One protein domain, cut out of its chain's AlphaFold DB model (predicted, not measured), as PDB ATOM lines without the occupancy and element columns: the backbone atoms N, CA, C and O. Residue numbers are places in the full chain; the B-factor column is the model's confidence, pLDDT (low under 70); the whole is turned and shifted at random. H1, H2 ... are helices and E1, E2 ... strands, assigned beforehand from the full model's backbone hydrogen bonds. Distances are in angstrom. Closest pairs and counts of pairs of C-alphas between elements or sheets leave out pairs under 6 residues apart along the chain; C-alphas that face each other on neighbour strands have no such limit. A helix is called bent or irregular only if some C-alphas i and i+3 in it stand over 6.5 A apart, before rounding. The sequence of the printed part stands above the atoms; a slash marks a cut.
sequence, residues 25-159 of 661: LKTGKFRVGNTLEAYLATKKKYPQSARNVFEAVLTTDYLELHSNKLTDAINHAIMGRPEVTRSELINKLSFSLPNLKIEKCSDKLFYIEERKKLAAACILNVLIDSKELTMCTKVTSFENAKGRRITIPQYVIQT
ATOM      1  N   LEU A  25     113.815 -67.130 -26.010       63.31
ATOM      2  CA  LEU A  25     113.709 -65.854 -26.690       63.31
ATOM      3  C   LEU A  25     114.372 -66.056 -28.056       63.31
ATOM      4  O   LEU A  25     115.583 -66.287 -28.136       63.31
ATOM      5  N   LYS A  26     113.564 -66.070 -29.120       62.28
ATOM      6  CA  LYS A  26     114.080 -66.051 -30.489       62.28
ATOM      7  C   LYS A  26     114.806 -64.728 -30.669       62.28
ATOM      8  O   LYS A  26     114.380 -63.732 -30.091       62.28
ATOM      9  N   THR A  27     115.876 -64.718 -31.455       57.75
ATOM     10  CA  THR A  27     116.637 -63.505 -31.761       57.75
ATOM     11  C   THR A  27     115.679 -62.383 -32.162       57.75
ATOM     12  O   THR A  27     115.067 -62.420 -33.231       57.75
ATOM     13  N   GLY A  28     115.459 -61.450 -31.239       55.94
ATOM     14  CA  GLY A  28     114.327 -60.536 -31.290       55.94
ATOM     15  C   GLY A  28     114.742 -59.159 -31.777       55.94
ATOM     16  O   GLY A  28     115.814 -58.657 -31.436       55.94
ATOM     17  N   LYS A  29     113.860 -58.502 -32.536       62.75
ATOM     18  CA  LYS A  29     113.916 -57.045 -32.698       62.75
ATOM     19  C   LYS A  29     113.446 -56.435 -31.380       62.75
ATOM     20  O   LYS A  29     112.251 -56.455 -31.103       62.75
ATOM     21  N   PHE A  30     114.364 -55.932 -30.560       79.94
ATOM     22  CA  PHE A  30     114.037 -55.242 -29.310       79.94
ATOM     23  C   PHE A  30     113.175 -54.003 -29.613       79.94
ATOM     24  O   PHE A  30     113.681 -52.980 -30.071       79.94
ATOM     25  N   ARG A  31     111.857 -54.091 -29.397       85.38
ATOM     26  CA  ARG A  31     110.922 -52.998 -29.713       85.38
ATOM     27  C   ARG A  31     110.873 -51.998 -28.565       85.38
ATOM     28  O   ARG A  31     110.183 -52.220 -27.576       85.38
ATOM     29  N   VAL A  32     111.580 -50.882 -28.715       90.75
ATOM     30  CA  VAL A  32     111.714 -49.873 -27.650       90.75
ATOM     31  C   VAL A  32     110.525 -48.923 -27.503       90.75
ATOM     32  O   VAL A  32     110.448 -48.260 -26.479       90.75
ATOM     33  N   GLY A  33     109.611 -48.842 -28.481       89.88
ATOM     34  CA  GLY A  33     108.602 -47.771 -28.596       89.88
ATOM     35  C   GLY A  33     107.883 -47.419 -27.287       89.88
ATOM     36  O   GLY A  33     108.004 -46.297 -26.804       89.88
ATOM     37  N   ASN A  34     107.243 -48.404 -26.653       92.50
ATOM     38  CA  ASN A  34     106.501 -48.209 -25.400       92.50
ATOM     39  C   ASN A  34     107.402 -47.715 -24.250       92.50
ATOM     40  O   ASN A  34     107.055 -46.793 -23.510       92.50
ATOM     41  N   THR A  35     108.587 -48.308 -24.096       94.56
ATOM     42  CA  THR A  35     109.546 -47.929 -23.048       94.56
ATOM     43  C   THR A  35     110.170 -46.558 -23.318       94.56
ATOM     44  O   THR A  35     110.414 -45.796 -22.381       94.56
ATOM     45  N   LEU A  36     110.406 -46.214 -24.587       95.38
ATOM     46  CA  LEU A  36     110.922 -44.916 -25.014       95.38
ATOM     47  C   LEU A  36     109.903 -43.800 -24.754       95.38
ATOM     48  O   LEU A  36     110.276 -42.765 -24.206       95.38
ATOM     49  N   GLU A  37     108.624 -44.012 -25.062       95.06
ATOM     50  CA  GLU A  37     107.551 -43.067 -24.718       95.06
ATOM     51  C   GLU A  37     107.482 -42.829 -23.204       95.06
ATOM     52  O   GLU A  37     107.467 -41.681 -22.744       95.06
ATOM     53  N   ALA A  38     107.542 -43.906 -22.413       94.25
ATOM     54  CA  ALA A  38     107.594 -43.817 -20.957       94.25
ATOM     55  C   ALA A  38     108.834 -43.042 -20.470       94.25
ATOM     56  O   ALA A  38     108.725 -42.206 -19.567       94.25
ATOM     57  N   TYR A  39     110.004 -43.259 -21.088       96.69
ATOM     58  CA  TYR A  39     111.222 -42.499 -20.802       96.69
ATOM     59  C   TYR A  39     111.045 -41.010 -21.092       96.69
ATOM     60  O   TYR A  39     111.332 -40.193 -20.219       96.69
ATOM     61  N   LEU A  40     110.537 -40.635 -22.266       95.62
ATOM     62  CA  LEU A  40     110.338 -39.231 -22.642       95.62
ATOM     63  C   LEU A  40     109.372 -38.517 -21.685       95.62
ATOM     64  O   LEU A  40     109.666 -37.404 -21.239       95.62
ATOM     65  N   ALA A  41     108.285 -39.182 -21.280       94.19
ATOM     66  CA  ALA A  41     107.309 -38.645 -20.329       94.19
ATOM     67  C   ALA A  41     107.876 -38.457 -18.908       94.19
ATOM     68  O   ALA A  41     107.440 -37.582 -18.157       94.19
ATOM     69  N   THR A  42     108.859 -39.273 -18.517       94.75
ATOM     70  CA  THR A  42     109.409 -39.295 -17.151       94.75
ATOM     71  C   THR A  42     110.843 -38.777 -17.051       94.75
ATOM     72  O   THR A  42     111.359 -38.645 -15.943       94.75
ATOM     73  N   LYS A  43     111.460 -38.377 -18.170       93.00
ATOM     74  CA  LYS A  43     112.876 -37.995 -18.312       93.00
ATOM     75  C   LYS A  43     113.386 -37.079 -17.198       93.00
ATOM     76  O   LYS A  43     114.437 -37.337 -16.616       93.00
ATOM     77  N   LYS A  44     112.626 -36.033 -16.854       92.44
ATOM     78  CA  LYS A  44     112.995 -35.036 -15.826       92.44
ATOM     79  C   LYS A  44     113.083 -35.605 -14.399       92.44
ATOM     80  O   LYS A  44     113.657 -34.958 -13.532       92.44
ATOM     81  N   LYS A  45     112.531 -36.797 -14.147       91.62
ATOM     82  CA  LYS A  45     112.534 -37.470 -12.835       91.62
ATOM     83  C   LYS A  45     113.812 -38.277 -12.576       91.62
ATOM     84  O   LYS A  45     113.995 -38.764 -11.461       91.62
ATOM     85  N   TYR A  46     114.678 -38.433 -13.579       89.81
ATOM     86  CA  TYR A  46     115.913 -39.206 -13.472       89.81
ATOM     87  C   TYR A  46     117.145 -38.309 -13.277       89.81
ATOM     88  O   TYR A  46     117.280 -37.283 -13.961       89.81
ATOM     89  N   PRO A  47     118.100 -38.711 -12.414       88.50
ATOM     90  CA  PRO A  47     119.397 -38.051 -12.355       88.50
ATOM     91  C   PRO A  47     120.099 -38.149 -13.717       88.50
ATOM     92  O   PRO A  47     119.848 -39.071 -14.497       88.50
ATOM     93  N   GLN A  48     120.989 -37.199 -14.010       86.94
ATOM     94  CA  GLN A  48     121.676 -37.132 -15.308       86.94
ATOM     95  C   GLN A  48     122.412 -38.440 -15.649       86.94
ATOM     96  O   GLN A  48     122.347 -38.896 -16.783       86.94
ATOM     97  N   SER A  49     123.041 -39.086 -14.662       83.88
ATOM     98  CA  SER A  49     123.740 -40.367 -14.842       83.88
ATOM     99  C   SER A  49     122.827 -41.484 -15.358       83.88
ATOM    100  O   SER A  49     123.224 -42.234 -16.245       83.88
ATOM    101  N   ALA A  50     121.597 -41.578 -14.844       89.50
ATOM    102  CA  ALA A  50     120.613 -42.557 -15.296       89.50
ATOM    103  C   ALA A  50     120.046 -42.195 -16.677       89.50
ATOM    104  O   ALA A  50     119.899 -43.077 -17.520       89.50
ATOM    105  N   ARG A  51     119.802 -40.902 -16.946       91.62
ATOM    106  CA  ARG A  51     119.366 -40.427 -18.274       91.62
ATOM    107  C   ARG A  51     120.342 -40.832 -19.373       91.62
ATOM    108  O   ARG A  51     119.909 -41.388 -20.375       91.62
ATOM    109  N   ASN A  52     121.640 -40.649 -19.138       90.19
ATOM    110  CA  ASN A  52     122.674 -41.030 -20.098       90.19
ATOM    111  C   ASN A  52     122.653 -42.542 -20.405       90.19
ATOM    112  O   ASN A  52     122.858 -42.939 -21.547       90.19
ATOM    113  N   VAL A  53     122.382 -43.393 -19.404       92.25
ATOM    114  CA  VAL A  53     122.222 -44.845 -19.615       92.25
ATOM    115  C   VAL A  53     120.996 -45.138 -20.474       92.25
ATOM    116  O   VAL A  53     121.077 -45.932 -21.405       92.25
ATOM    117  N   PHE A  54     119.852 -44.527 -20.161       94.31
ATOM    118  CA  PHE A  54     118.607 -44.810 -20.872       94.31
ATOM    119  C   PHE A  54     118.626 -44.291 -22.306       94.31
ATOM    120  O   PHE A  54     118.141 -44.989 -23.183       94.31
ATOM    121  N   GLU A  55     119.237 -43.136 -22.565       92.31
ATOM    122  CA  GLU A  55     119.479 -42.649 -23.929       92.31
ATOM    123  C   GLU A  55     120.386 -43.614 -24.694       92.31
ATOM    124  O   GLU A  55     120.029 -44.063 -25.780       92.31
ATOM    125  N   ALA A  56     121.493 -44.053 -24.088       91.62
ATOM    126  CA  ALA A  56     122.359 -45.051 -24.712       91.62
ATOM    127  C   ALA A  56     121.612 -46.356 -25.053       91.62
ATOM    128  O   ALA A  56     121.843 -46.922 -26.112       91.62
ATOM    129  N   VAL A  57     120.693 -46.828 -24.205       93.06
ATOM    130  CA  VAL A  57     119.932 -48.066 -24.460       93.06
ATOM    131  C   VAL A  57     118.777 -47.869 -25.451       93.06
ATOM    132  O   VAL A  57     118.555 -48.737 -26.288       93.06
ATOM    133  N   LEU A  58     118.008 -46.782 -25.332       93.81
ATOM    134  CA  LEU A  58     116.705 -46.623 -25.996       93.81
ATOM    135  C   LEU A  58     116.746 -45.774 -27.267       93.81
ATOM    136  O   LEU A  58     115.828 -45.882 -28.075       93.81
ATOM    137  N   THR A  59     117.741 -44.896 -27.422       88.06
ATOM    138  CA  THR A  59     117.800 -43.941 -28.543       88.06
ATOM    139  C   THR A  59     118.982 -44.171 -29.480       88.06
ATOM    140  O   THR A  59     119.119 -43.440 -30.455       88.06
ATOM    141  N   THR A  60     119.845 -45.148 -29.190       88.00
ATOM    142  CA  THR A  60     120.941 -45.565 -30.081       88.00
ATOM    143  C   THR A  60     120.666 -46.949 -30.668       88.00
ATOM    144  O   THR A  60     119.703 -47.616 -30.292       88.00
ATOM    145  N   ASP A  61     121.543 -47.409 -31.555       87.25
ATOM    146  CA  ASP A  61     121.517 -48.745 -32.151       87.25
ATOM    147  C   ASP A  61     122.034 -49.856 -31.211       87.25
ATOM    148  O   ASP A  61     122.118 -51.014 -31.618       87.25
ATOM    149  N   TYR A  62     122.341 -49.556 -29.939       90.38
ATOM    150  CA  TYR A  62     122.909 -50.507 -28.970       90.38
ATOM    151  C   TYR A  62     122.169 -51.855 -28.915       90.38
ATOM    152  O   TYR A  62     122.802 -52.915 -28.938       90.38
ATOM    153  N   LEU A  63     120.834 -51.835 -28.838       90.06
ATOM    154  CA  LEU A  63     120.022 -53.056 -28.767       90.06
ATOM    155  C   LEU A  63     120.049 -53.854 -30.076       90.06
ATOM    156  O   LEU A  63     120.043 -55.084 -30.044       90.06
ATOM    157  N   GLU A  64     120.106 -53.169 -31.216       88.00
ATOM    158  CA  GLU A  64     120.153 -53.795 -32.539       88.00
ATOM    159  C   GLU A  64     121.529 -54.426 -32.788       88.00
ATOM    160  O   GLU A  64     121.618 -55.627 -33.072       88.00
ATOM    161  N   LEU A  65     122.603 -53.660 -32.557       88.94
ATOM    162  CA  LEU A  65     124.003 -54.082 -32.689       88.94
ATOM    163  C   LEU A  65     124.370 -55.276 -31.800       88.94
ATOM    164  O   LEU A  65     125.319 -56.013 -32.086       88.94
ATOM    165  N   HIS A  66     123.669 -55.451 -30.682       89.44
ATOM    166  CA  HIS A  66     123.979 -56.479 -29.693       89.44
ATOM    167  C   HIS A  66     122.869 -57.504 -29.476       89.44
ATOM    168  O   HIS A  66     122.951 -58.299 -28.535       89.44
ATOM    169  N   SER A  67     121.880 -57.536 -30.364       86.81
ATOM    170  CA  SER A  67     120.693 -58.386 -30.260       86.81
ATOM    171  C   SER A  67     121.006 -59.858 -29.961       86.81
ATOM    172  O   SER A  67     120.451 -60.412 -29.012       86.81
ATOM    173  N   ASN A  68     121.954 -60.468 -30.683       84.69
ATOM    174  CA  ASN A  68     122.389 -61.854 -30.453       84.69
ATOM    175  C   ASN A  68     122.939 -62.061 -29.033       84.69
ATOM    176  O   ASN A  68     122.431 -62.884 -28.278       84.69
ATOM    177  N   LYS A  69     123.931 -61.255 -28.631       85.88
ATOM    178  CA  LYS A  69     124.580 -61.375 -27.312       85.88
ATOM    179  C   LYS A  69     123.606 -61.136 -26.161       85.88
ATOM    180  O   LYS A  69     123.696 -61.801 -25.134       85.88
ATOM    181  N   LEU A  70     122.698 -60.174 -26.320       86.88
ATOM    182  CA  LEU A  70     121.664 -59.886 -25.332       86.88
ATOM    183  C   LEU A  70     120.684 -61.055 -25.216       86.88
ATOM    184  O   LEU A  70     120.383 -61.478 -24.104       86.88
ATOM    185  N   THR A  71     120.243 -61.606 -26.349       85.06
ATOM    186  CA  THR A  71     119.364 -62.782 -26.395       85.06
ATOM    187  C   THR A  71     120.009 -63.975 -25.690       85.06
ATOM    188  O   THR A  71     119.380 -64.576 -24.821       85.06
ATOM    189  N   ASP A  72     121.282 -64.263 -25.973       83.88
ATOM    190  CA  ASP A  72     122.036 -65.338 -25.315       83.88
ATOM    191  C   ASP A  72     122.144 -65.113 -23.802       83.88
ATOM    192  O   ASP A  72     121.898 -66.027 -23.013       83.88
ATOM    193  N   ALA A  73     122.457 -63.885 -23.378       84.56
ATOM    194  CA  ALA A  73     122.550 -63.527 -21.965       84.56
ATOM    195  C   ALA A  73     121.209 -63.683 -21.228       84.56
ATOM    196  O   ALA A  73     121.182 -64.178 -20.098       84.56
ATOM    197  N   ILE A  74     120.099 -63.281 -21.855       84.88
ATOM    198  CA  ILE A  74     118.746 -63.423 -21.305       84.88
ATOM    199  C   ILE A  74     118.374 -64.895 -21.207       84.88
ATOM    200  O   ILE A  74     118.011 -65.341 -20.119       84.88
ATOM    201  N   ASN A  75     118.531 -65.645 -22.299       81.12
ATOM    202  CA  ASN A  75     118.251 -67.076 -22.342       81.12
ATOM    203  C   ASN A  75     119.059 -67.810 -21.270       81.12
ATOM    204  O   ASN A  75     118.478 -68.531 -20.470       81.12
ATOM    205  N   HIS A  76     120.362 -67.550 -21.148       80.25
ATOM    206  CA  HIS A  76     121.194 -68.136 -20.097       80.25
ATOM    207  C   HIS A  76     120.740 -67.737 -18.679       80.25
ATOM    208  O   HIS A  76     120.798 -68.538 -17.745       80.25
ATOM    209  N   ALA A  77     120.270 -66.502 -18.480       78.00
ATOM    210  CA  ALA A  77     119.817 -66.043 -17.171       78.00
ATOM    211  C   ALA A  77     118.508 -66.712 -16.710       78.00
ATOM    212  O   ALA A  77     118.342 -66.911 -15.495       78.00
ATOM    213  N   ILE A  78     117.630 -67.067 -17.656       76.06
ATOM    214  CA  ILE A  78     116.328 -67.712 -17.417       76.06
ATOM    215  C   ILE A  78     116.333 -69.235 -17.625       76.06
ATOM    216  O   ILE A  78     115.391 -69.897 -17.201       76.06
ATOM    217  N   MET A  79     117.380 -69.794 -18.239       71.62
ATOM    218  CA  MET A  79     117.483 -71.215 -18.572       71.62
ATOM    219  C   MET A  79     117.350 -72.111 -17.339       71.62
ATOM    220  O   MET A  79     117.992 -71.888 -16.308       71.62
ATOM    221  N   GLY A  80     116.538 -73.156 -17.481       62.00
ATOM    222  CA  GLY A  80     116.300 -74.164 -16.463       62.00
ATOM    223  C   GLY A  80     115.519 -73.639 -15.259       62.00
ATOM    224  O   GLY A  80     115.792 -74.046 -14.130       62.00
ATOM    225  N   ARG A  81     114.612 -72.675 -15.438       67.69
ATOM    226  CA  ARG A  81     113.863 -72.097 -14.315       67.69
ATOM    227  C   ARG A  81     112.467 -71.727 -14.753       67.69
ATOM    228  O   ARG A  81     112.397 -70.894 -15.639       67.69
ATOM    229  N   PRO A  82     111.394 -72.221 -14.110       66.50
ATOM    230  CA  PRO A  82     110.005 -71.896 -14.469       66.50
ATOM    231  C   PRO A  82     109.690 -70.411 -14.259       66.50
ATOM    232  O   PRO A  82     108.852 -69.805 -14.930       66.50
ATOM    233  N   GLU A  83     110.375 -69.827 -13.281       75.81
ATOM    234  CA  GLU A  83     110.139 -68.496 -12.774       75.81
ATOM    235  C   GLU A  83     111.447 -67.907 -12.255       75.81
ATOM    236  O   GLU A  83     112.215 -68.573 -11.555       75.81
ATOM    237  N   VAL A  84     111.691 -66.635 -12.567       79.94
ATOM    238  CA  VAL A  84     112.846 -65.895 -12.050       79.94
ATOM    239  C   VAL A  84     112.380 -64.561 -11.498       79.94
ATOM    240  O   VAL A  84     111.609 -63.838 -12.129       79.94
ATOM    241  N   THR A  85     112.842 -64.213 -10.299       84.06
ATOM    242  CA  THR A  85     112.508 -62.909  -9.721       84.06
ATOM    243  C   THR A  85     113.132 -61.800 -10.564       84.06
ATOM    244  O   THR A  85     114.277 -61.911 -11.011       84.06
ATOM    245  N   ARG A  86     112.410 -60.692 -10.749       87.19
ATOM    246  CA  ARG A  86     112.897 -59.550 -11.535       87.19
ATOM    247  C   ARG A  86     114.269 -59.043 -11.059       87.19
ATOM    248  O   ARG A  86     115.147 -58.763 -11.866       87.19
ATOM    249  N   SER A  87     114.469 -59.000  -9.741       85.62
ATOM    250  CA  SER A  87     115.726 -58.597  -9.093       85.62
ATOM    251  C   SER A  87     116.901 -59.520  -9.446       85.62
ATOM    252  O   SER A  87     117.993 -59.054  -9.777       85.62
ATOM    253  N   GLU A  88     116.673 -60.837  -9.439       85.44
ATOM    254  CA  GLU A  88     117.690 -61.819  -9.813       85.44
ATOM    255  C   GLU A  88     118.074 -61.703 -11.291       85.44
ATOM    256  O   GLU A  88     119.260 -61.753 -11.626       85.44
ATOM    257  N   LEU A  89     117.088 -61.489 -12.165       87.94
ATOM    258  CA  LEU A  89     117.331 -61.327 -13.592       87.94
ATOM    259  C   LEU A  89     118.148 -60.057 -13.885       87.94
ATOM    260  O   LEU A  89     119.131 -60.139 -14.618       87.94
ATOM    261  N   ILE A  90     117.831 -58.922 -13.246       91.81
ATOM    262  CA  ILE A  90     118.629 -57.683 -13.346       91.81
ATOM    263  C   ILE A  90     120.084 -57.939 -12.931       91.81
ATOM    264  O   ILE A  90     121.014 -57.545 -13.641       91.81
ATOM    265  N   ASN A  91     120.296 -58.625 -11.803       88.31
ATOM    266  CA  ASN A  91     121.638 -58.945 -11.319       88.31
ATOM    267  C   ASN A  91     122.422 -59.796 -12.322       88.31
ATOM    268  O   ASN A  91     123.533 -59.416 -12.688       88.31
ATOM    269  N   LYS A  92     121.847 -60.903 -12.800       86.94
ATOM    270  CA  LYS A  92     122.502 -61.794 -13.768       86.94
ATOM    271  C   LYS A  92     122.807 -61.099 -15.092       86.94
ATOM    272  O   LYS A  92     123.924 -61.206 -15.596       86.94
ATOM    273  N   LEU A  93     121.830 -60.364 -15.627       89.06
ATOM    274  CA  LEU A  93     121.985 -59.637 -16.883       89.06
ATOM    275  C   LEU A  93     123.101 -58.603 -16.782       89.06
ATOM    276  O   LEU A  93     123.934 -58.549 -17.678       89.06
ATOM    277  N   SER A  94     123.190 -57.858 -15.672       90.19
ATOM    278  CA  SER A  94     124.191 -56.791 -15.501       90.19
ATOM    279  C   SER A  94     125.650 -57.245 -15.670       90.19
ATOM    280  O   SER A  94     126.486 -56.436 -16.063       90.19
ATOM    281  N   PHE A  95     125.957 -58.529 -15.442       84.19
ATOM    282  CA  PHE A  95     127.295 -59.100 -15.658       84.19
ATOM    283  C   PHE A  95     127.578 -59.506 -17.108       84.19
ATOM    284  O   PHE A  95     128.739 -59.657 -17.481       84.19
ATOM    285  N   SER A  96     126.530 -59.700 -17.907       85.25
ATOM    286  CA  SER A  96     126.607 -60.238 -19.270       85.25
ATOM    287  C   SER A  96     126.332 -59.180 -20.344       85.25
ATOM    288  O   SER A  96     126.411 -59.482 -21.533       85.25
ATOM    289  N   LEU A  97     126.005 -57.945 -19.944       85.19
ATOM    290  CA  LEU A  97     125.745 -56.861 -20.886       85.19
ATOM    291  C   LEU A  97     127.020 -56.468 -21.650       85.19
ATOM    292  O   LEU A  97     128.073 -56.271 -21.037       85.19
ATOM    293  N   PRO A  98     126.927 -56.273 -22.976       84.38
ATOM    294  CA  PRO A  98     127.959 -55.594 -23.746       84.38
ATOM    295  C   PRO A  98     128.254 -54.202 -23.181       84.38
ATOM    296  O   PRO A  98     127.361 -53.528 -22.661       84.38
ATOM    297  N   ASN A  99     129.498 -53.748 -23.325       81.12
ATOM    298  CA  ASN A  99     129.916 -52.438 -22.833       81.12
ATOM    299  C   ASN A  99     129.050 -51.313 -23.421       81.12
ATOM    300  O   ASN A  99     129.021 -51.113 -24.633       81.12
ATOM    301  N   LEU A 100     128.403 -50.543 -22.546       81.19
ATOM    302  CA  LEU A 100     127.722 -49.302 -22.905       81.19
ATOM    303  C   LEU A 100     128.743 -48.167 -22.977       81.19
ATOM    304  O   LEU A 100     129.333 -47.792 -21.962       81.19
ATOM    305  N   LYS A 101     128.949 -47.611 -24.173       73.38
ATOM    306  CA  LYS A 101     129.730 -46.383 -24.346       73.38
ATOM    307  C   LYS A 101     128.878 -45.202 -23.883       73.38
ATOM    308  O   LYS A 101     127.953 -44.802 -24.574       73.38
ATOM    309  N   ILE A 102     129.174 -44.674 -22.699       68.56
ATOM    310  CA  ILE A 102     128.485 -43.507 -22.144       68.56
ATOM    311  C   ILE A 102     129.506 -42.380 -22.034       68.56
ATOM    312  O   ILE A 102     130.349 -42.396 -21.137       68.56
ATOM    313  N   GLU A 103     129.443 -41.422 -22.956       58.16
ATOM    314  CA  GLU A 103     130.298 -40.236 -22.923       58.16
ATOM    315  C   GLU A 103     129.978 -39.380 -21.682       58.16
ATOM    316  O   GLU A 103     128.815 -39.192 -21.322       58.16
ATOM    317  N   LYS A 104     131.019 -38.864 -21.011       55.91
ATOM    318  CA  LYS A 104     130.931 -37.940 -19.859       55.91
ATOM    319  C   LYS A 104     130.150 -38.481 -18.651       55.91
ATOM    320  O   LYS A 104     129.067 -38.003 -18.311       55.91
ATOM    321  N   CYS A 105     130.713 -39.450 -17.938       55.19
ATOM    322  CA  CYS A 105     130.175 -39.901 -16.652       55.19
ATOM    323  C   CYS A 105     131.284 -40.110 -15.626       55.19
ATOM    324  O   CYS A 105     132.433 -40.286 -15.996       55.19
ATOM    325  N   SER A 106     130.915 -40.104 -14.340       64.69
ATOM    326  CA  SER A 106     131.852 -40.338 -13.238       64.69
ATOM    327  C   SER A 106     132.629 -41.644 -13.431       64.69
ATOM    328  O   SER A 106     132.023 -42.704 -13.616       64.69
ATOM    329  N   ASP A 107     133.955 -41.557 -13.310       71.44
ATOM    330  CA  ASP A 107     134.880 -42.698 -13.364       71.44
ATOM    331  C   ASP A 107     134.895 -43.527 -12.069       71.44
ATOM    332  O   ASP A 107     135.635 -44.501 -11.949       71.44
ATOM    333  N   LYS A 108     134.070 -43.168 -11.075       83.31
ATOM    334  CA  LYS A 108     133.972 -43.928  -9.826       83.31
ATOM    335  C   LYS A 108     133.332 -45.291 -10.091       83.31
ATOM    336  O   LYS A 108     132.218 -45.375 -10.616       83.31
ATOM    337  N   LEU A 109     133.996 -46.356  -9.649       85.12
ATOM    338  CA  LEU A 109     133.640 -47.749  -9.936       85.12
ATOM    339  C   LEU A 109     132.222 -48.114  -9.484       85.12
ATOM    340  O   LEU A 109     131.517 -48.827 -10.198       85.12
ATOM    341  N   PHE A 110     131.777 -47.592  -8.338       86.25
ATOM    342  CA  PHE A 110     130.416 -47.811  -7.840       86.25
ATOM    343  C   PHE A 110     129.355 -47.392  -8.870       86.25
ATOM    344  O   PHE A 110     128.452 -48.167  -9.186       86.25
ATOM    345  N   TYR A 111     129.509 -46.200  -9.457       85.94
ATOM    346  CA  TYR A 111     128.586 -45.689 -10.471       85.94
ATOM    347  C   TYR A 111     128.709 -46.435 -11.802       85.94
ATOM    348  O   TYR A 111     127.761 -46.459 -12.580       85.94
ATOM    349  N   ILE A 112     129.847 -47.065 -12.104       86.88
ATOM    350  CA  ILE A 112     129.954 -47.955 -13.271       86.88
ATOM    351  C   ILE A 112     129.054 -49.183 -13.075       86.88
ATOM    352  O   ILE A 112     128.259 -49.510 -13.956       86.88
ATOM    353  N   GLU A 113     129.134 -49.837 -11.914       88.00
ATOM    354  CA  GLU A 113     128.324 -51.024 -11.615       88.00
ATOM    355  C   GLU A 113     126.830 -50.701 -11.461       88.00
ATOM    356  O   GLU A 113     125.984 -51.449 -11.955       88.00
ATOM    357  N   GLU A 114     126.482 -49.555 -10.868       89.38
ATOM    358  CA  GLU A 114     125.093 -49.082 -10.819       89.38
ATOM    359  C   GLU A 114     124.518 -48.894 -12.232       89.38
ATOM    360  O   GLU A 114     123.412 -49.354 -12.523       89.38
ATOM    361  N   ARG A 115     125.286 -48.289 -13.149       89.12
ATOM    362  CA  ARG A 115     124.855 -48.071 -14.539       89.12
ATOM    363  C   ARG A 115     124.589 -49.372 -15.288       89.12
ATOM    364  O   ARG A 115     123.595 -49.451 -16.006       89.12
ATOM    365  N   LYS A 116     125.408 -50.412 -15.092       91.12
ATOM    366  CA  LYS A 116     125.149 -51.745 -15.673       91.12
ATOM    367  C   LYS A 116     123.814 -52.319 -15.198       91.12
ATOM    368  O   LYS A 116     123.083 -52.919 -15.983       91.12
ATOM    369  N   LYS A 117     123.467 -52.112 -13.925       93.19
ATOM    370  CA  LYS A 117     122.187 -52.562 -13.357       93.19
ATOM    371  C   LYS A 117     121.005 -51.729 -13.851       93.19
ATOM    372  O   LYS A 117     119.963 -52.304 -14.156       93.19
ATOM    373  N   LEU A 118     121.169 -50.412 -14.005       94.00
ATOM    374  CA  LEU A 118     120.165 -49.546 -14.638       94.00
ATOM    375  C   LEU A 118     119.906 -49.951 -16.094       94.00
ATOM    376  O   LEU A 118     118.749 -50.045 -16.502       94.00
ATOM    377  N   ALA A 119     120.961 -50.245 -16.856       93.88
ATOM    378  CA  ALA A 119     120.833 -50.733 -18.223       93.88
ATOM    379  C   ALA A 119     120.092 -52.074 -18.268       93.88
ATOM    380  O   ALA A 119     119.133 -52.210 -19.019       93.88
ATOM    381  N   ALA A 120     120.461 -53.031 -17.411       94.56
ATOM    382  CA  ALA A 120     119.776 -54.320 -17.319       94.56
ATOM    383  C   ALA A 120     118.283 -54.166 -16.978       94.56
ATOM    384  O   ALA A 120     117.443 -54.816 -17.595       94.56
ATOM    385  N   ALA A 121     117.939 -53.276 -16.039       95.06
ATOM    386  CA  ALA A 121     116.550 -52.975 -15.695       95.06
ATOM    387  C   ALA A 121     115.777 -52.342 -16.867       95.06
ATOM    388  O   ALA A 121     114.626 -52.709 -17.105       95.06
ATOM    389  N   CYS A 122     116.411 -51.433 -17.617       95.56
ATOM    390  CA  CYS A 122     115.834 -50.805 -18.807       95.56
ATOM    391  C   CYS A 122     115.577 -51.829 -19.925       95.56
ATOM    392  O   CYS A 122     114.464 -51.919 -20.431       95.56
ATOM    393  N   ILE A 123     116.569 -52.665 -20.250       93.88
ATOM    394  CA  ILE A 123     116.455 -53.728 -21.266       93.88
ATOM    395  C   ILE A 123     115.346 -54.716 -20.890       93.88
ATOM    396  O   ILE A 123     114.544 -55.111 -21.733       93.88
ATOM    397  N   LEU A 124     115.260 -55.083 -19.610       92.75
ATOM    398  CA  LEU A 124     114.190 -55.950 -19.132       92.75
ATOM    399  C   LEU A 124     112.806 -55.299 -19.299       92.75
ATOM    400  O   LEU A 124     111.857 -55.987 -19.665       92.75
ATOM    401  N   ASN A 125     112.684 -53.987 -19.079       94.00
ATOM    402  CA  ASN A 125     111.438 -53.257 -19.327       94.00
ATOM    403  C   ASN A 125     111.079 -53.201 -20.810       94.00
ATOM    404  O   ASN A 125     109.914 -53.404 -21.124       94.00
ATOM    405  N   VAL A 126     112.055 -53.038 -21.710       93.56
ATOM    406  CA  VAL A 126     111.823 -53.132 -23.163       93.56
ATOM    407  C   VAL A 126     111.161 -54.460 -23.520       93.56
ATOM    408  O   VAL A 126     110.172 -54.481 -24.247       93.56
ATOM    409  N   LEU A 127     111.649 -55.574 -22.971       90.25
ATOM    410  CA  LEU A 127     111.099 -56.907 -23.241       90.25
ATOM    411  C   LEU A 127     109.706 -57.118 -22.634       90.25
ATOM    412  O   LEU A 127     108.853 -57.753 -23.247       90.25
ATOM    413  N   ILE A 128     109.453 -56.581 -21.441       89.94
ATOM    414  CA  ILE A 128     108.138 -56.683 -20.790       89.94
ATOM    415  C   ILE A 128     107.108 -55.811 -21.512       89.94
ATOM    416  O   ILE A 128     106.012 -56.271 -21.826       89.94
ATOM    417  N   ASP A 129     107.461 -54.562 -21.813       90.75
ATOM    418  CA  ASP A 129     106.571 -53.598 -22.462       90.75
ATOM    419  C   ASP A 129     106.256 -54.002 -23.915       90.75
ATOM    420  O   ASP A 129     105.192 -53.657 -24.436       90.75
ATOM    421  N   SER A 130     107.156 -54.750 -24.566       87.31
ATOM    422  CA  SER A 130     106.943 -55.354 -25.892       87.31
ATOM    423  C   SER A 130     106.269 -56.731 -25.852       87.31
ATOM    424  O   SER A 130     105.952 -57.271 -26.909       87.31
ATOM    425  N   LYS A 131     105.973 -57.259 -24.653       86.06
ATOM    426  CA  LYS A 131     105.361 -58.578 -24.404       86.06
ATOM    427  C   LYS A 131     106.217 -59.780 -24.832       86.06
ATOM    428  O   LYS A 131     105.695 -60.884 -24.946       86.06
ATOM    429  N   GLU A 132     107.519 -59.582 -25.011       83.31
ATOM    430  CA  GLU A 132     108.489 -60.662 -25.234       83.31
ATOM    431  C   GLU A 132     108.746 -61.464 -23.946       83.31
ATOM    432  O   GLU A 132     109.063 -62.648 -23.992       83.31
ATOM    433  N   LEU A 133     108.581 -60.834 -22.775       83.25
ATOM    434  CA  LEU A 133     108.612 -61.499 -21.471       83.25
ATOM    435  C   LEU A 133     107.328 -61.230 -20.685       83.25
ATOM    436  O   LEU A 133     106.884 -60.087 -20.561       83.25
ATOM    437  N   THR A 134     106.766 -62.282 -20.085       82.69
ATOM    438  CA  THR A 134     105.565 -62.170 -19.250       82.69
ATOM    439  C   THR A 134     105.953 -61.953 -17.793       82.69
ATOM    440  O   THR A 134     106.614 -62.790 -17.175       82.69
ATOM    441  N   MET A 135     105.528 -60.821 -17.229       82.69
ATOM    442  CA  MET A 135     105.710 -60.502 -15.816       82.69
ATOM    443  C   MET A 135     104.415 -60.749 -15.039       82.69
ATOM    444  O   MET A 135     103.352 -60.253 -15.407       82.69
ATOM    445  N   CYS A 136     104.521 -61.465 -13.925       80.19
ATOM    446  CA  CYS A 136     103.423 -61.728 -13.002       80.19
ATOM    447  C   CYS A 136     103.758 -61.215 -11.600       80.19
ATOM    448  O   CYS A 136     104.922 -61.134 -11.201       80.19
ATOM    449  N   THR A 137     102.722 -60.905 -10.827       79.12
ATOM    450  CA  THR A 137     102.861 -60.511  -9.423       79.12
ATOM    451  C   THR A 137     102.567 -61.712  -8.536       79.12
ATOM    452  O   THR A 137     101.444 -62.208  -8.519       79.12
ATOM    453  N   LYS A 138     103.557 -62.161  -7.763       75.06
ATOM    454  CA  LYS A 138     103.363 -63.142  -6.692       75.06
ATOM    455  C   LYS A 138     103.333 -62.461  -5.342       75.06
ATOM    456  O   LYS A 138     104.154 -61.607  -5.030       75.06
ATOM    457  N   VAL A 139     102.388 -62.860  -4.512       69.31
ATOM    458  CA  VAL A 139     102.262 -62.335  -3.160       69.31
ATOM    459  C   VAL A 139     103.154 -63.162  -2.242       69.31
ATOM    460  O   VAL A 139     102.926 -64.352  -2.058       69.31
ATOM    461  N   THR A 140     104.184 -62.537  -1.671       61.00
ATOM    462  CA  THR A 140     105.104 -63.218  -0.752       61.00
ATOM    463  C   THR A 140     104.867 -62.712   0.660       61.00
ATOM    464  O   THR A 140     104.924 -61.507   0.898       61.00
ATOM    465  N   SER A 141     104.623 -63.609   1.614       51.75
ATOM    466  CA  SER A 141     104.542 -63.248   3.032       51.75
ATOM    467  C   SER A 141     105.839 -63.592   3.758       51.75
ATOM    468  O   SER A 141     106.389 -64.675   3.572       51.75
ATOM    469  N   PHE A 142     106.306 -62.707   4.633       55.44
ATOM    470  CA  PHE A 142     107.374 -63.004   5.581       55.44
ATOM    471  C   PHE A 142     107.093 -62.374   6.937       55.44
ATOM    472  O   PHE A 142     106.432 -61.349   7.047       55.44
ATOM    473  N   GLU A 143     107.638 -62.981   7.978       48.09
ATOM    474  CA  GLU A 143     107.611 -62.430   9.325       48.09
ATOM    475  C   GLU A 143     108.749 -61.407   9.476       48.09
ATOM    476  O   GLU A 143     109.909 -61.681   9.126       48.09
ATOM    477  N   ASN A 144     108.412 -60.192   9.915       52.47
ATOM    478  CA  ASN A 144     109.392 -59.151  10.212       52.47
ATOM    479  C   ASN A 144     110.087 -59.413  11.559       52.47
ATOM    480  O   ASN A 144     109.706 -60.311  12.303       52.47
ATOM    481  N   ALA A 145     111.091 -58.599  11.897       41.78
ATOM    482  CA  ALA A 145     111.842 -58.733  13.150       41.78
ATOM    483  C   ALA A 145     110.980 -58.608  14.427       41.78
ATOM    484  O   ALA A 145     111.432 -58.978  15.502       41.78
ATOM    485  N   LYS A 146     109.743 -58.105  14.318       54.12
ATOM    486  CA  LYS A 146     108.774 -57.959  15.416       54.12
ATOM    487  C   LYS A 146     107.697 -59.056  15.414       54.12
ATOM    488  O   LYS A 146     106.646 -58.865  16.016       54.12
ATOM    489  N   GLY A 147     107.891 -60.144  14.669       49.06
ATOM    490  CA  GLY A 147     106.930 -61.249  14.597       49.06
ATOM    491  C   GLY A 147     105.685 -60.983  13.735       49.06
ATOM    492  O   GLY A 147     104.759 -61.787  13.701       49.06
ATOM    493  N   ARG A 148     105.606 -59.847  13.024       57.91
ATOM    494  CA  ARG A 148     104.435 -59.511  12.194       57.91
ATOM    495  C   ARG A 148     104.601 -60.040  10.779       57.91
ATOM    496  O   ARG A 148     105.609 -59.767  10.125       57.91
ATOM    497  N   ARG A 149     103.571 -60.719  10.274       55.31
ATOM    498  CA  ARG A 149     103.488 -61.151   8.876       55.31
ATOM    499  C   ARG A 149     103.292 -59.933   7.970       55.31
ATOM    500  O   ARG A 149     102.239 -59.307   7.971       55.31
ATOM    501  N   ILE A 150     104.323 -59.598   7.206       59.31
ATOM    502  CA  ILE A 150     104.301 -58.608   6.133       59.31
ATOM    503  C   ILE A 150     104.106 -59.348   4.818       59.31
ATOM    504  O   ILE A 150     104.761 -60.353   4.555       59.31
ATOM    505  N   THR A 151     103.227 -58.823   3.976       57.81
ATOM    506  CA  THR A 151     102.973 -59.349   2.642       57.81
ATOM    507  C   THR A 151     103.453 -58.336   1.610       57.81
ATOM    508  O   THR A 151     103.048 -57.178   1.657       57.81
ATOM    509  N   ILE A 152     104.337 -58.754   0.702       62.53
ATOM    510  CA  ILE A 152     104.913 -57.893  -0.336       62.53
ATOM    511  C   ILE A 152     104.670 -58.518  -1.716       62.53
ATOM    512  O   ILE A 152     104.945 -59.712  -1.898       62.53
ATOM    513  N   PRO A 153     104.174 -57.741  -2.697       61.31
ATOM    514  CA  PRO A 153     104.137 -58.173  -4.086       61.31
ATOM    515  C   PRO A 153     105.565 -58.315  -4.627       61.31
ATOM    516  O   PRO A 153     106.365 -57.382  -4.580       61.31
ATOM    517  N   GLN A 154     105.886 -59.491  -5.148       73.50
ATOM    518  CA  GLN A 154     107.132 -59.804  -5.826       73.50
ATOM    519  C   GLN A 154     106.853 -59.989  -7.317       73.50
ATOM    520  O   GLN A 154     106.032 -60.818  -7.702       73.50
ATOM    521  N   TYR A 155     107.547 -59.225  -8.158       78.81
ATOM    522  CA  TYR A 155     107.466 -59.375  -9.608       78.81
ATOM    523  C   TYR A 155     108.352 -60.533 -10.076       78.81
ATOM    524  O   TYR A 155     109.549 -60.589  -9.763       78.81
ATOM    525  N   VAL A 156     107.754 -61.452 -10.825       80.12
ATOM    526  CA  VAL A 156     108.376 -62.681 -11.315       80.12
ATOM    527  C   VAL A 156     108.189 -62.754 -12.824       80.12
ATOM    528  O   VAL A 156     107.104 -62.474 -13.327       80.12
ATOM    529  N   ILE A 157     109.252 -63.107 -13.542       80.50
ATOM    530  CA  ILE A 157     109.202 -63.381 -14.975       80.50
ATOM    531  C   ILE A 157     108.875 -64.859 -15.151       80.50
ATOM    532  O   ILE A 157     109.618 -65.711 -14.655       80.50
ATOM    533  N   GLN A 158     107.762 -65.148 -15.823       73.75
ATOM    534  CA  GLN A 158     107.407 -66.506 -16.223       73.75
ATOM    535  C   GLN A 158     108.193 -66.878 -17.472       73.75
ATOM    536  O   GLN A 158     108.235 -66.121 -18.441       73.75
ATOM    537  N   THR A 159     108.813 -68.049 -17.442       66.62
ATOM    538  CA  THR A 159     109.653 -68.543 -18.537       66.62
ATOM    539  C   THR A 159     109.006 -69.733 -19.245       66.62
ATOM    540  O   THR A 159     109.620 -70.296 -20.132       66.62
TER     541      THR A 159
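AT A GLANCE: This is residues 25 to 159 of the 661 residues of an uncharacterized protein of Candidatus Macondimonas diazotrophica (UniProt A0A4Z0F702). Helices gather round the long helix H6, with the helical hairpin of H1 and H2 on one side and H5, then H4, on the other; from this body a long hairpin, E2 and E3, reaches away to its turn at residues 144 to 148. Short E1 pairs with the body end of E3. The printed part has 135 residues, with six named helices and three named strands in the order H1 H2 H3 H4 E1 H5 H6 E2 E3, class mixed; the antiparallel sheet runs E1 E3 E2. It is compact, radius of gyration of the C-alphas 16.1 A, spanning 49 by 34 by 29 A.

IN THESE COORDINATES: E2 is residues 134 to 143, 28.6 A; E3, 149 to 158, 26.0 A, ends at C-alpha (107.407, -66.506, -16.223); E1 is 83 to 85. H6 is 109 to 129, 30.4 A; H5, 86 to 96; H4, 67 to 78; H3, 62 to 65; H2, 48 to 58. H1, 33 to 45, begins at C-alpha (108.602, -47.771, -28.596) and is irregular: C-alphas 41 and 44 are 8.1 A apart.

HOW THE PARTS SIT: In the E2 and E3 hairpin, N 138 and O 154 are 2.8 A apart, within hydrogen-bond range; between E1 and E3, N 157 and O 84 are 2.8 A apart. E1, H5 H6, E2 form a split strand-helix-strand unit, two strands running the same way with E3 between them, its crossover right-handed. H5 is on the sheet, height 7.0 A, over none of its strands; H6 only grazes it with residues 124 to 129. H6, the hub, touches H5 at a steep tilt of 61 degrees, closest C-alphas Ser 94 and Lys 116, 5.1 A. H1, H2 and H6 form a bundle, a group of helices; H2 touches H6, closest C-alphas Val 53 and Ala 119, 6.2 A. H4 touches H5, closest C-alphas Ala 73 and Ser 96, 5.9 A. H3 is close to H2 but not clearly touching, closest C-alphas Val 57 and Leu 63, 6.6 A. Every O i to N i+4 pair is within range in H2, H4 and H6, 7 of 9 in H1 and 5 of 7 in H5; H3 is too short for one.

THE WHOLE: The farthest C-alphas, Leu 65 and Gly 147, are 50.8 A apart. The printed part has no cut; H5 to H6 is a long link of 12 residues. Mean pLDDT of the printed part is 81.0; residues under 70 include 139 to 153.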